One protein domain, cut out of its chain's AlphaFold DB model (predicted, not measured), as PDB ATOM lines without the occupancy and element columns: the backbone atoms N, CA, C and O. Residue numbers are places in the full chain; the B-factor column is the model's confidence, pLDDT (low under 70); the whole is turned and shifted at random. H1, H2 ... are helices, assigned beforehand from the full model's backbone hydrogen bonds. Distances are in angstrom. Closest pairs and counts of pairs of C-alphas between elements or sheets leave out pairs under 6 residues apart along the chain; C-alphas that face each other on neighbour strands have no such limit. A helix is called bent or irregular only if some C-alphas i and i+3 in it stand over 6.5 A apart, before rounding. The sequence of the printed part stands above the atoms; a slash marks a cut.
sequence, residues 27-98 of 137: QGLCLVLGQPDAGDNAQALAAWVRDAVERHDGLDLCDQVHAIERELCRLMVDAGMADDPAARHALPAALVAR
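Overview. This is residues 27 to 98 of the 137 residues of an uncharacterized protein of Wenzhouxiangella sp (UniProt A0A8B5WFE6). Two long helices, H2 and H3, make a V that comes together near the tight link between them, and the short helix H1 sits at the open end of the V, where it packs on the first residues of H2 and only just touches H3 near its end. From that open end a long stretch with no named element, residues 79 to 92, loops back toward the other end of the V and leads into the small helix H4; residues 87 to 98, H4 among them, stick out from the body of the other three helices. The printed part has 72 residues, with four named helices in the order H1, H2, H3, H4 and no named strand, and its class is all helix. The whole is compact, with a radius of gyration of the C-alphas of 12.8 A, and its C-alphas span 30 by 26 by 22 A along their three main axes.

Arrangement. The first helix, H1, is residues 28 to 32, and H2 is residues 41 to 56. They touch, with 7 pairs of C-alphas within 8 A; their closest C-alphas are those of Cys 30 and Ala 44, 5.2 A apart. H2 touches H1 with residues 41 to 45 alone. H3, residues 61 to 78, touches H2, and their closest C-alphas are those of His 56 and Gln 64, 5.6 A apart. H2 touches H3 with residues 49 to 56 alone, and H3 touches H2 with residues 64 to 68 alone. The lines of H2 and H3 stand at a steep tilt of 49 degrees, and the two helices run opposite ways, with their centres 11.2 A apart. H1 and H3 only just touch, with 3 pairs of C-alphas within 8 A; the closest are those of Val 32 and Leu 75, 6.5 A apart, and H3 touches H1 with residues 75 to 76 alone. H4, residues 93 to 98, is apart from H1, from H2 and from H3. In H2, H3 and H4 every O i to N i+4 pair is within hydrogen-bond range; in H1 the count is 0 of 1, beside 1 of 2 O i to N i+3 pairs.

Along the chain. H1 runs from Gly 28, whose C-alpha is at (47.721, -19.701, 340.900), to Val 32, and has 5 residues. H2 runs from Asn 41, with its C-alpha at (42.557, -24.044, 339.174), to His 56; its 16 residues measure 21.8 A from first to last C-alpha. H3 runs from Leu 61 to Asp 78 and is the longest helix, 18 residues and 25.8 A from first to last C-alpha. H4 runs from Ala 93 to Arg 98, 8.7 A from first to last C-alpha, and the C-alpha of Arg 98 is at (30.394, -28.982, 323.296). No helix is bent or irregular.

Size, cuts and confidence. The two C-alphas farthest apart are those of Asp 37 and Ala 93, at 33.1 A, while the first and last printed C-alphas, those of Gln 27 and Arg 98, are 25.9 A apart. The outline is rounded; without residues 87 to 98, which stand free, the body has 60 residues and spans 32 by 26 by 13 A. The printed part has no cut. The link from H1 to H2 is short, with 8 residues; that from H2 to H3 is tight, with 4 residues; that from H3 to H4 is long, with 14 residues, and the C-alphas of these residues, 79 to 92, lie 12 to 18 A from the mean of all C-alphas. The mean pLDDT of the printed part is 86.1, and residues 83 to 88, in the long link, are under 70. The mean pLDDT of H4 is 80, that of H2 93.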
ATOM      1  N   GLN A  27      47.178 -23.742 342.105       87.44
ATOM      2  CA  GLN A  27      46.311 -22.762 342.781       87.44
ATOM      3  C   GLN A  27      46.522 -21.311 342.320       87.44
ATOM      4  O   GLN A  27      45.869 -20.401 342.825       87.44
ATOM      5  N   GLY A  28      47.427 -21.063 341.365       86.50
ATOM      6  CA  GLY A  28      47.721 -19.701 340.900       86.50
ATOM      7  C   GLY A  28      46.482 -18.974 340.368       86.50
ATOM      8  O   GLY A  28      46.258 -17.814 340.693       86.50
ATOM      9  N   LEU A  29      45.624 -19.685 339.630       89.75
ATOM     10  CA  LEU A  29      44.394 -19.124 339.078       89.75
ATOM     11  C   LEU A  29      43.293 -18.993 340.142       89.75
ATOM     12  O   LEU A  29      42.441 -18.118 340.021       89.75
ATOM     13  N   CYS A  30      43.320 -19.801 341.209       91.88
ATOM     14  CA  CYS A  30      42.370 -19.693 342.320       91.88
ATOM     15  C   CYS A  30      42.357 -18.281 342.919       91.88
ATOM     16  O   CYS A  30      41.290 -17.696 343.096       91.88
ATOM     17  N   LEU A  31      43.535 -17.701 343.172       89.69
ATOM     18  CA  LEU A  31      43.655 -16.345 343.719       89.69
ATOM     19  C   LEU A  31      43.175 -15.281 342.727       89.69
ATOM     20  O   LEU A  31      42.432 -14.378 343.101       89.69
ATOM     21  N   VAL A  32      43.560 -15.422 341.459       91.31
ATOM     22  CA  VAL A  32      43.206 -14.487 340.380       91.31
ATOM     23  C   VAL A  32      41.696 -14.432 340.148       91.31
ATOM     24  O   VAL A  32      41.141 -13.363 339.907       91.31
ATOM     25  N   LEU A  33      41.018 -15.573 340.267       92.25
ATOM     26  CA  LEU A  33      39.568 -15.671 340.115       92.25
ATOM     27  C   LEU A  33      38.794 -15.347 341.403       92.25
ATOM     28  O   LEU A  33      37.566 -15.444 341.405       92.25
ATOM     29  N   GLY A  34      39.478 -14.985 342.496       89.38
ATOM     30  CA  GLY A  34      38.845 -14.706 343.787       89.38
ATOM     31  C   GLY A  34      38.236 -15.944 344.455       89.38
ATOM     32  O   GLY A  34      37.291 -15.821 345.227       89.38
ATOM     33  N   GLN A  35      38.763 -17.132 344.155       89.44
ATOM     34  CA  GLN A  35      38.322 -18.432 344.669       89.44
ATOM     35  C   GLN A  35      39.454 -19.117 345.465       89.44
ATOM     36  O   GLN A  35      39.872 -20.215 345.097       89.44
ATOM     37  N   PRO A  36      40.001 -18.495 346.530       87.88
ATOM     38  CA  PRO A  36      41.158 -19.027 347.262       87.88
ATOM     39  C   PRO A  36      40.890 -20.392 347.912       87.88
ATOM     40  O   PRO A  36      41.816 -21.181 348.075       87.88
ATOM     41  N   ASP A  37      39.628 -20.679 348.239       89.12
ATOM     42  CA  ASP A  37      39.205 -21.929 348.876       89.12
ATOM     43  C   ASP A  37      38.988 -23.078 347.873       89.12
ATOM     44  O   ASP A  37      38.675 -24.204 348.264       89.12
ATOM     45  N   ALA A  38      39.136 -22.818 346.569       87.69
ATOM     46  CA  ALA A  38      39.049 -23.857 345.554       87.69
ATOM     47  C   ALA A  38      40.272 -24.785 345.620       87.69
ATOM     48  O   ALA A  38      41.417 -24.333 345.690       87.69
ATOM     49  N   GLY A  39      40.035 -26.100 345.544       85.81
ATOM     50  CA  GLY A  39      41.100 -27.100 345.663       85.81
ATOM     51  C   GLY A  39      42.138 -27.022 344.541       85.81
ATOM     52  O   GLY A  39      43.317 -27.282 344.777       85.81
ATOM     53  N   ASP A  40      41.714 -26.625 343.340       91.31
ATOM     54  CA  ASP A  40      42.574 -26.451 342.173       91.31
ATOM     55  C   ASP A  40      42.026 -25.392 341.193       91.31
ATOM     56  O   ASP A  40      40.867 -24.967 341.263       91.31
ATOM     57  N   ASN A  41      42.874 -24.996 340.239       89.62
ATOM     58  CA  ASN A  41      42.557 -24.044 339.174       89.62
ATOM     59  C   ASN A  41      41.320 -24.440 338.346       89.62
ATOM     60  O   ASN A  41      40.597 -23.559 337.883       89.62
ATOM     61  N   ALA A  42      41.060 -25.735 338.138       91.12
ATOM     62  CA  ALA A  42      39.912 -26.195 337.359       91.12
ATOM     63  C   ALA A  42      38.599 -26.006 338.131       91.12
ATOM     64  O   ALA A  42      37.604 -25.575 337.546       91.12
ATOM     65  N   GLN A  43      38.594 -26.261 339.440       92.50
ATOM     66  CA  GLN A  43      37.457 -25.991 340.319       92.50
ATOM     67  C   GLN A  43      37.189 -24.490 340.445       92.50
ATOM     68  O   GLN A  43      36.036 -24.069 340.317       92.50
ATOM     69  N   ALA A  44      38.241 -23.686 340.632       94.44
ATOM     70  CA  ALA A  44      38.136 -22.229 340.671       94.44
ATOM     71  C   ALA A  44      37.536 -21.683 339.372       94.44
ATOM     72  O   ALA A  44      36.575 -20.913 339.398       94.44
ATOM     73  N   LEU A  45      38.050 -22.143 338.228       94.25
ATOM     74  CA  LEU A  45      37.551 -21.742 336.921       94.25
ATOM     75  C   LEU A  45      36.111 -22.207 336.694       94.25
ATOM     76  O   LEU A  45      35.303 -21.436 336.193       94.25
ATOM     77  N   ALA A  46      35.742 -23.418 337.117       94.00
ATOM     78  CA  ALA A  46      34.369 -23.908 337.007       94.00
ATOM     79  C   ALA A  46      33.367 -23.101 337.849       94.00
ATOM     80  O   ALA A  46      32.208 -22.948 337.456       94.00
ATOM     81  N   ALA A  47      33.769 -22.620 339.028       94.19
ATOM     82  CA  ALA A  47      32.959 -21.707 339.830       94.19
ATOM     83  C   ALA A  47      32.826 -20.351 339.131       94.19
ATOM     84  O   ALA A  47      31.716 -19.943 338.807       94.19
ATOM     85  N   TRP A  48      33.954 -19.740 338.776       96.00
ATOM     86  CA  TRP A  48      33.980 -18.435 338.126       96.00
ATOM     87  C   TRP A  48      33.215 -18.407 336.792       96.00
ATOM     88  O   TRP A  48      32.466 -17.472 336.531       96.00
ATOM     89  N   VAL A  49      33.330 -19.452 335.960       94.94
ATOM     90  CA  VAL A  49      32.609 -19.556 334.678       94.94
ATOM     91  C   VAL A  49      31.097 -19.645 334.884       94.94
ATOM     92  O   VAL A  49      30.352 -19.102 334.071       94.94
ATOM     93  N   ARG A  50      30.613 -20.321 335.937       94.06
ATOM     94  CA  ARG A  50      29.171 -20.358 336.238       94.06
ATOM     95  C   ARG A  50      28.650 -18.955 336.524       94.06
ATOM     96  O   ARG A  50      27.696 -18.538 335.873       94.06
ATOM     97  N   ASP A  51      29.343 -18.224 337.388       94.12
ATOM     98  CA  ASP A  51      28.980 -16.852 337.735       94.12
ATOM     99  C   ASP A  51      29.062 -15.933 336.505       94.12
ATOM    100  O   ASP A  51      28.176 -15.116 336.266       94.12
ATOM    101  N   ALA A  52      30.096 -16.090 335.673       93.50
ATOM    102  CA  ALA A  52      30.275 -15.289 334.465       93.50
ATOM    103  C   ALA A  52      29.166 -15.533 333.424       93.50
ATOM    104  O   ALA A  52      28.675 -14.583 332.817       93.50
ATOM    105  N   VAL A  53      28.721 -16.784 333.244       91.31
ATOM    106  CA  VAL A  53      27.578 -17.098 332.368       91.31
ATOM    107  C   VAL A  53      26.303 -16.421 332.873       91.31
ATOM    108  O   VAL A  53      25.581 -15.834 332.074       91.31
ATOM    109  N   GLU A  54      26.046 -16.432 334.183       91.69
ATOM    110  CA  GLU A  54      24.876 -15.757 334.763       91.69
ATOM    111  C   GLU A  54      24.938 -14.232 334.587       91.69
ATOM    112  O   GLU A  54      23.939 -13.613 334.219       91.69
ATOM    113  N   ARG A  55      26.118 -13.617 334.761       92.94
ATOM    114  CA  ARG A  55      26.315 -12.173 334.526       92.94
ATOM    115  C   ARG A  55      26.054 -11.756 333.077       92.94
ATOM    116  O   ARG A  55      25.678 -10.609 332.838       92.94
ATOM    117  N   HIS A  56      26.273 -12.658 332.122       91.38
ATOM    118  CA  HIS A  56      26.178 -12.373 330.691       91.38
ATOM    119  C   HIS A  56      24.941 -12.974 330.004       91.38
ATOM    120  O   HIS A  56      24.818 -12.818 328.793       91.38
ATOM    121  N   ASP A  57      23.992 -13.578 330.730       86.50
ATOM    122  CA  ASP A  57      22.827 -14.287 330.156       86.50
ATOM    123  C   ASP A  57      21.982 -13.436 329.177       86.50
ATOM    124  O   ASP A  57      21.308 -13.972 328.301       86.50
ATOM    125  N   GLY A  58      22.062 -12.101 329.266       83.75
ATOM    126  CA  GLY A  58      21.384 -11.158 328.368       83.75
ATOM    127  C   GLY A  58      22.038 -10.917 326.997       83.75
ATOM    128  O   GLY A  58      21.465 -10.178 326.198       83.75
ATOM    129  N   LEU A  59      23.218 -11.481 326.716       87.44
ATOM    130  CA  LEU A  59      23.893 -11.359 325.414       87.44
ATOM    131  C   LEU A  59      23.585 -12.558 324.505       87.44
ATOM    132  O   LEU A  59      23.209 -13.632 324.974       87.44
ATOM    133  N   ASP A  60      23.828 -12.415 323.203       87.75
ATOM    134  CA  ASP A  60      23.841 -13.561 322.291       87.75
ATOM    135  C   ASP A  60      24.936 -14.564 322.682       87.75
ATOM    136  O   ASP A  60      25.998 -14.187 323.173       87.75
ATOM    137  N   LEU A  61      24.718 -15.862 322.444       85.69
ATOM    138  CA  LEU A  61      25.606 -16.928 322.941       85.69
ATOM    139  C   LEU A  61      27.078 -16.755 322.533       85.69
ATOM    140  O   LEU A  61      27.973 -17.047 323.324       85.69
ATOM    141  N   CYS A  62      27.340 -16.298 321.308       86.75
ATOM    142  CA  CYS A  62      28.701 -16.017 320.853       86.75
ATOM    143  C   CYS A  62      29.305 -14.819 321.595       86.75
ATOM    144  O   CYS A  62      30.464 -14.871 322.001       86.75
ATOM    145  N   ASP A  63      28.516 -13.769 321.818       88.56
ATOM    146  CA  ASP A  63      28.948 -12.573 322.538       88.56
ATOM    147  C   ASP A  63      29.165 -12.853 324.025       88.56
ATOM    148  O   ASP A  63      30.128 -12.346 324.597       88.56
ATOM    149  N   GLN A  64      28.361 -13.736 324.628       90.94
ATOM    150  CA  GLN A  64      28.603 -14.264 325.971       90.94
ATOM    151  C   GLN A  64      29.982 -14.925 326.059       90.94
ATOM    152  O   GLN A  64      30.778 -14.570 326.924       90.94
ATOM    153  N   VAL A  65      30.306 -15.847 325.142       90.19
ATOM    154  CA  VAL A  65      31.622 -16.514 325.133       90.19
ATOM    155  C   VAL A  65      32.744 -15.498 324.949       90.19
ATOM    156  O   VAL A  65      33.720 -15.545 325.692       90.19
ATOM    157  N   HIS A  66      32.606 -14.558 324.011       90.38
ATOM    158  CA  HIS A  66      33.620 -13.530 323.779       90.38
ATOM    159  C   HIS A  66      33.813 -12.592 324.976       90.38
ATOM    160  O   HIS A  66      34.942 -12.171 325.234       90.38
ATOM    161  N   ALA A  67      32.741 -12.244 325.693       92.19
ATOM    162  CA  ALA A  67      32.809 -11.420 326.895       92.19
ATOM    163  C   ALA A  67      33.545 -12.159 328.021       92.19
ATOM    164  O   ALA A  67      34.519 -11.631 328.558       92.19
ATOM    165  N   ILE A  68      33.151 -13.408 328.291       94.25
ATOM    166  CA  ILE A  68      33.766 -14.254 329.323       94.25
ATOM    167  C   ILE A  68      35.241 -14.527 328.993       94.25
ATOM    168  O   ILE A  68      36.103 -14.392 329.857       94.25
ATOM    169  N   GLU A  69      35.560 -14.866 327.738       91.50
ATOM    170  CA  GLU A  69      36.939 -15.110 327.291       91.50
ATOM    171  C   GLU A  69      37.816 -13.867 327.485       91.50
ATOM    172  O   GLU A  69      38.950 -13.964 327.952       91.50
ATOM    173  N   ARG A  70      37.287 -12.681 327.164       90.81
ATOM    174  CA  ARG A  70      38.004 -11.413 327.332       90.81
ATOM    175  C   ARG A  70      38.245 -11.082 328.802       90.81
ATOM    176  O   ARG A  70      39.332 -10.614 329.128       90.81
ATOM    177  N   GLU A  71      37.256 -11.312 329.664       93.56
ATOM    178  CA  GLU A  71      37.385 -11.095 331.107       93.56
ATOM    179  C   GLU A  71      38.455 -12.020 331.701       93.56
ATOM    180  O   GLU A  71      39.387 -11.540 332.344       93.56
ATOM    181  N   LEU A  72      38.391 -13.321 331.393       91.75
ATOM    182  CA  LEU A  72      39.383 -14.299 331.843       91.75
ATOM    183  C   LEU A  72      40.791 -13.934 331.361       91.75
ATOM    184  O   LEU A  72      41.734 -13.917 332.148       91.75
ATOM    185  N   CYS A  73      40.931 -13.606 330.076       89.56
ATOM    186  CA  CYS A  73      42.211 -13.229 329.495       89.56
ATOM    187  C   CYS A  73      42.803 -11.997 330.183       89.56
ATOM    188  O   CYS A  73      43.996 -11.974 330.472       89.56
ATOM    189  N   ARG A  74      41.978 -10.983 330.471       90.12
ATOM    190  CA  ARG A  74      42.419  -9.787 331.190       90.12
ATOM    191  C   ARG A  74      42.902 -10.134 332.595       90.12
ATOM    192  O   ARG A  74      43.987  -9.709 332.961       90.12
ATOM    193  N   LEU A  75      42.145 -10.937 333.343       91.25
ATOM    194  CA  LEU A  75      42.532 -11.367 334.691       91.25
ATOM    195  C   LEU A  75      43.869 -12.122 334.690       91.25
ATOM    196  O   LEU A  75      44.722 -11.871 335.535       91.25
ATOM    197  N   MET A  76      44.074 -13.016 333.720       89.69
ATOM    198  CA  MET A  76      45.325 -13.766 333.589       89.69
ATOM    199  C   MET A  76      46.512 -12.871 333.213       89.69
ATOM    200  O   MET A  76      47.596 -13.062 333.755       89.69
ATOM    201  N   VAL A  77      46.321 -11.894 332.319       88.31
ATOM    202  CA  VAL A  77      47.366 -10.928 331.934       88.31
ATOM    203  C   VAL A  77      47.705  -9.991 333.095       88.31
ATOM    204  O   VAL A  77      48.878  -9.827 333.415       88.31
ATOM    205  N   ASP A  78      46.696  -9.435 333.769       88.94
ATOM    206  CA  ASP A  78      46.878  -8.540 334.922       88.94
ATOM    207  C   ASP A  78      47.613  -9.260 336.074       88.94
ATOM    208  O   ASP A  78      48.366  -8.640 336.824       88.94
ATOM    209  N   ALA A  79      47.445 -10.582 336.184       87.62
ATOM    210  CA  ALA A  79      48.148 -11.434 337.141       87.62
ATOM    211  C   ALA A  79      49.521 -11.952 336.662       87.62
ATOM    212  O   ALA A  79      50.174 -12.699 337.391       87.62
ATOM    213  N   GLY A  80      49.956 -11.613 335.443       85.88
ATOM    214  CA  GLY A  80      51.209 -12.105 334.860       85.88
ATOM    215  C   GLY A  80      51.221 -13.612 334.570       85.88
ATOM    216  O   GLY A  80      52.288 -14.214 334.500       85.88
ATOM    217  N   MET A  81      50.049 -14.242 334.436       82.56
ATOM    218  CA  MET A  81      49.899 -15.670 334.120       82.56
ATOM    219  C   MET A  81      49.816 -15.956 332.615       82.56
ATOM    220  O   MET A  81      49.893 -17.115 332.211       82.56
ATOM    221  N   ALA A  82      49.612 -14.927 331.791       77.31
ATOM    222  CA  ALA A  82      49.589 -15.033 330.340       77.31
ATOM    223  C   ALA A  82      50.382 -13.881 329.719       77.31
ATOM    224  O   ALA A  82      50.084 -12.717 329.984       77.31
ATOM    225  N   ASP A  83      51.357 -14.217 328.875       66.19
ATOM    226  CA  ASP A  83      52.209 -13.236 328.195       66.19
ATOM    227  C   ASP A  83      51.545 -12.629 326.948       66.19
ATOM    228  O   ASP A  83      51.873 -11.508 326.560       66.19
ATOM    229  N   ASP A  84      50.603 -13.341 326.312       65.38
ATOM    230  CA  ASP A  84      49.978 -12.891 325.066       65.38
ATOM    231  C   ASP A  84      48.473 -13.256 324.985       65.38
ATOM    232  O   ASP A  84      48.118 -14.439 324.997       65.38
ATOM    233  N   PRO A  85      47.556 -12.276 324.835       58.50
ATOM    234  CA  PRO A  85      46.122 -12.525 324.630       58.50
ATOM    235  C   PRO A  85      45.783 -13.251 323.307       58.50
ATOM    236  O   PRO A  85      44.646 -13.714 323.108       58.50
ATOM    237  N   ALA A  86      46.747 -13.341 322.391       60.06
ATOM    238  CA  ALA A  86      46.701 -14.068 321.129       60.06
ATOM    239  C   ALA A  86      47.335 -15.467 321.201       60.06
ATOM    240  O   ALA A  86      47.171 -16.223 320.239       60.06
ATOM    241  N   ALA A  87      47.964 -15.865 322.320       61.72
ATOM    242  CA  ALA A  87      48.415 -17.241 322.569       61.72
ATOM    243  C   ALA A  87      47.210 -18.170 322.811       61.72
ATOM    244  O   ALA A  87      46.945 -18.663 323.904       61.72
ATOM    245  N   ARG A  88      46.414 -18.359 321.761       67.19
ATOM    246  CA  ARG A  88      45.207 -19.179 321.743       67.19
ATOM    247  C   ARG A  88      45.557 -20.479 321.051       67.19
ATOM    248  O   ARG A  88      45.848 -20.488 319.855       67.19
ATOM    249  N   HIS A  89      45.501 -21.586 321.780       72.75
ATOM    250  CA  HIS A  89      45.711 -22.884 321.159       72.75
ATOM    251  C   HIS A  89      44.526 -23.248 320.260       72.75
ATOM    252  O   HIS A  89      43.359 -23.038 320.611       72.75
ATOM    253  N   ALA A  90      44.829 -23.797 319.081       75.25
ATOM    254  CA  ALA A  90      43.813 -24.361 318.208       75.25
ATOM    255  C   ALA A  90      43.151 -25.547 318.922       75.25
ATOM    256  O   ALA A  90      43.826 -26.482 319.353       75.25
ATOM    257  N   LEU A  91      41.826 -25.498 319.055       77.06
ATOM    258  CA  LEU A  91      41.062 -26.523 319.755       77.06
ATOM    259  C   LEU A  91      40.376 -27.477 318.774       77.06
ATOM    260  O   LEU A  91      39.915 -27.044 317.715       77.06
ATOM    261  N   PRO A  92      40.227 -28.765 319.135       77.62
ATOM    262  CA  PRO A  92      39.421 -29.695 318.360       77.62
ATOM    263  C   PRO A  92      37.986 -29.181 318.199       77.62
ATOM    264  O   PRO A  92      37.342 -28.803 319.180       77.62
ATOM    265  N   ALA A  93      37.440 -29.244 316.980       75.81
ATOM    266  CA  ALA A  93      36.074 -28.795 316.689       75.81
ATOM    267  C   ALA A  93      35.017 -29.480 317.578       75.81
ATOM    268  O   ALA A  93      34.038 -28.854 317.976       75.81
ATOM    269  N   ALA A  94      35.249 -30.741 317.957       78.31
ATOM    270  CA  ALA A  94      34.389 -31.481 318.880       78.31
ATOM    271  C   ALA A  94      34.305 -30.837 320.276       78.31
ATOM    272  O   ALA A  94      33.258 -30.895 320.917       78.31
ATOM    273  N   LEU A  95      35.387 -30.212 320.747       78.81
ATOM    274  CA  LEU A  95      35.432 -29.540 322.043       78.81
ATOM    275  C   LEU A  95      34.700 -28.194 321.981       78.81
ATOM    276  O   LEU A  95      33.879 -27.898 322.846       78.81
ATOM    277  N   VAL A  96      34.891 -27.442 320.893       81.06
ATOM    278  CA  VAL A  96      34.158 -26.191 320.627       81.06
ATOM    279  C   VAL A  96      32.652 -26.448 320.504       81.06
ATOM    280  O   VAL A  96      31.846 -25.765 321.132       81.06
ATOM    281  N   ALA A  97      32.250 -27.494 319.777       80.88
ATOM    282  CA  ALA A  97      30.845 -27.869 319.614       80.88
ATOM    283  C   ALA A  97      30.165 -28.267 320.939       80.88
ATOM    284  O   ALA A  97      28.939 -28.216 321.045       80.88
ATOM    285  N   ARG A  98      30.934 -28.654 321.969       83.06
ATOM    286  CA  ARG A  98      30.394 -28.982 323.296       83.06
ATOM    287  C   ARG A  98      30.068 -27.746 324.135       83.06
ATOM    288  O   ARG A  98      29.278 -27.869 325.068       83.06
TER     289      ARG A  98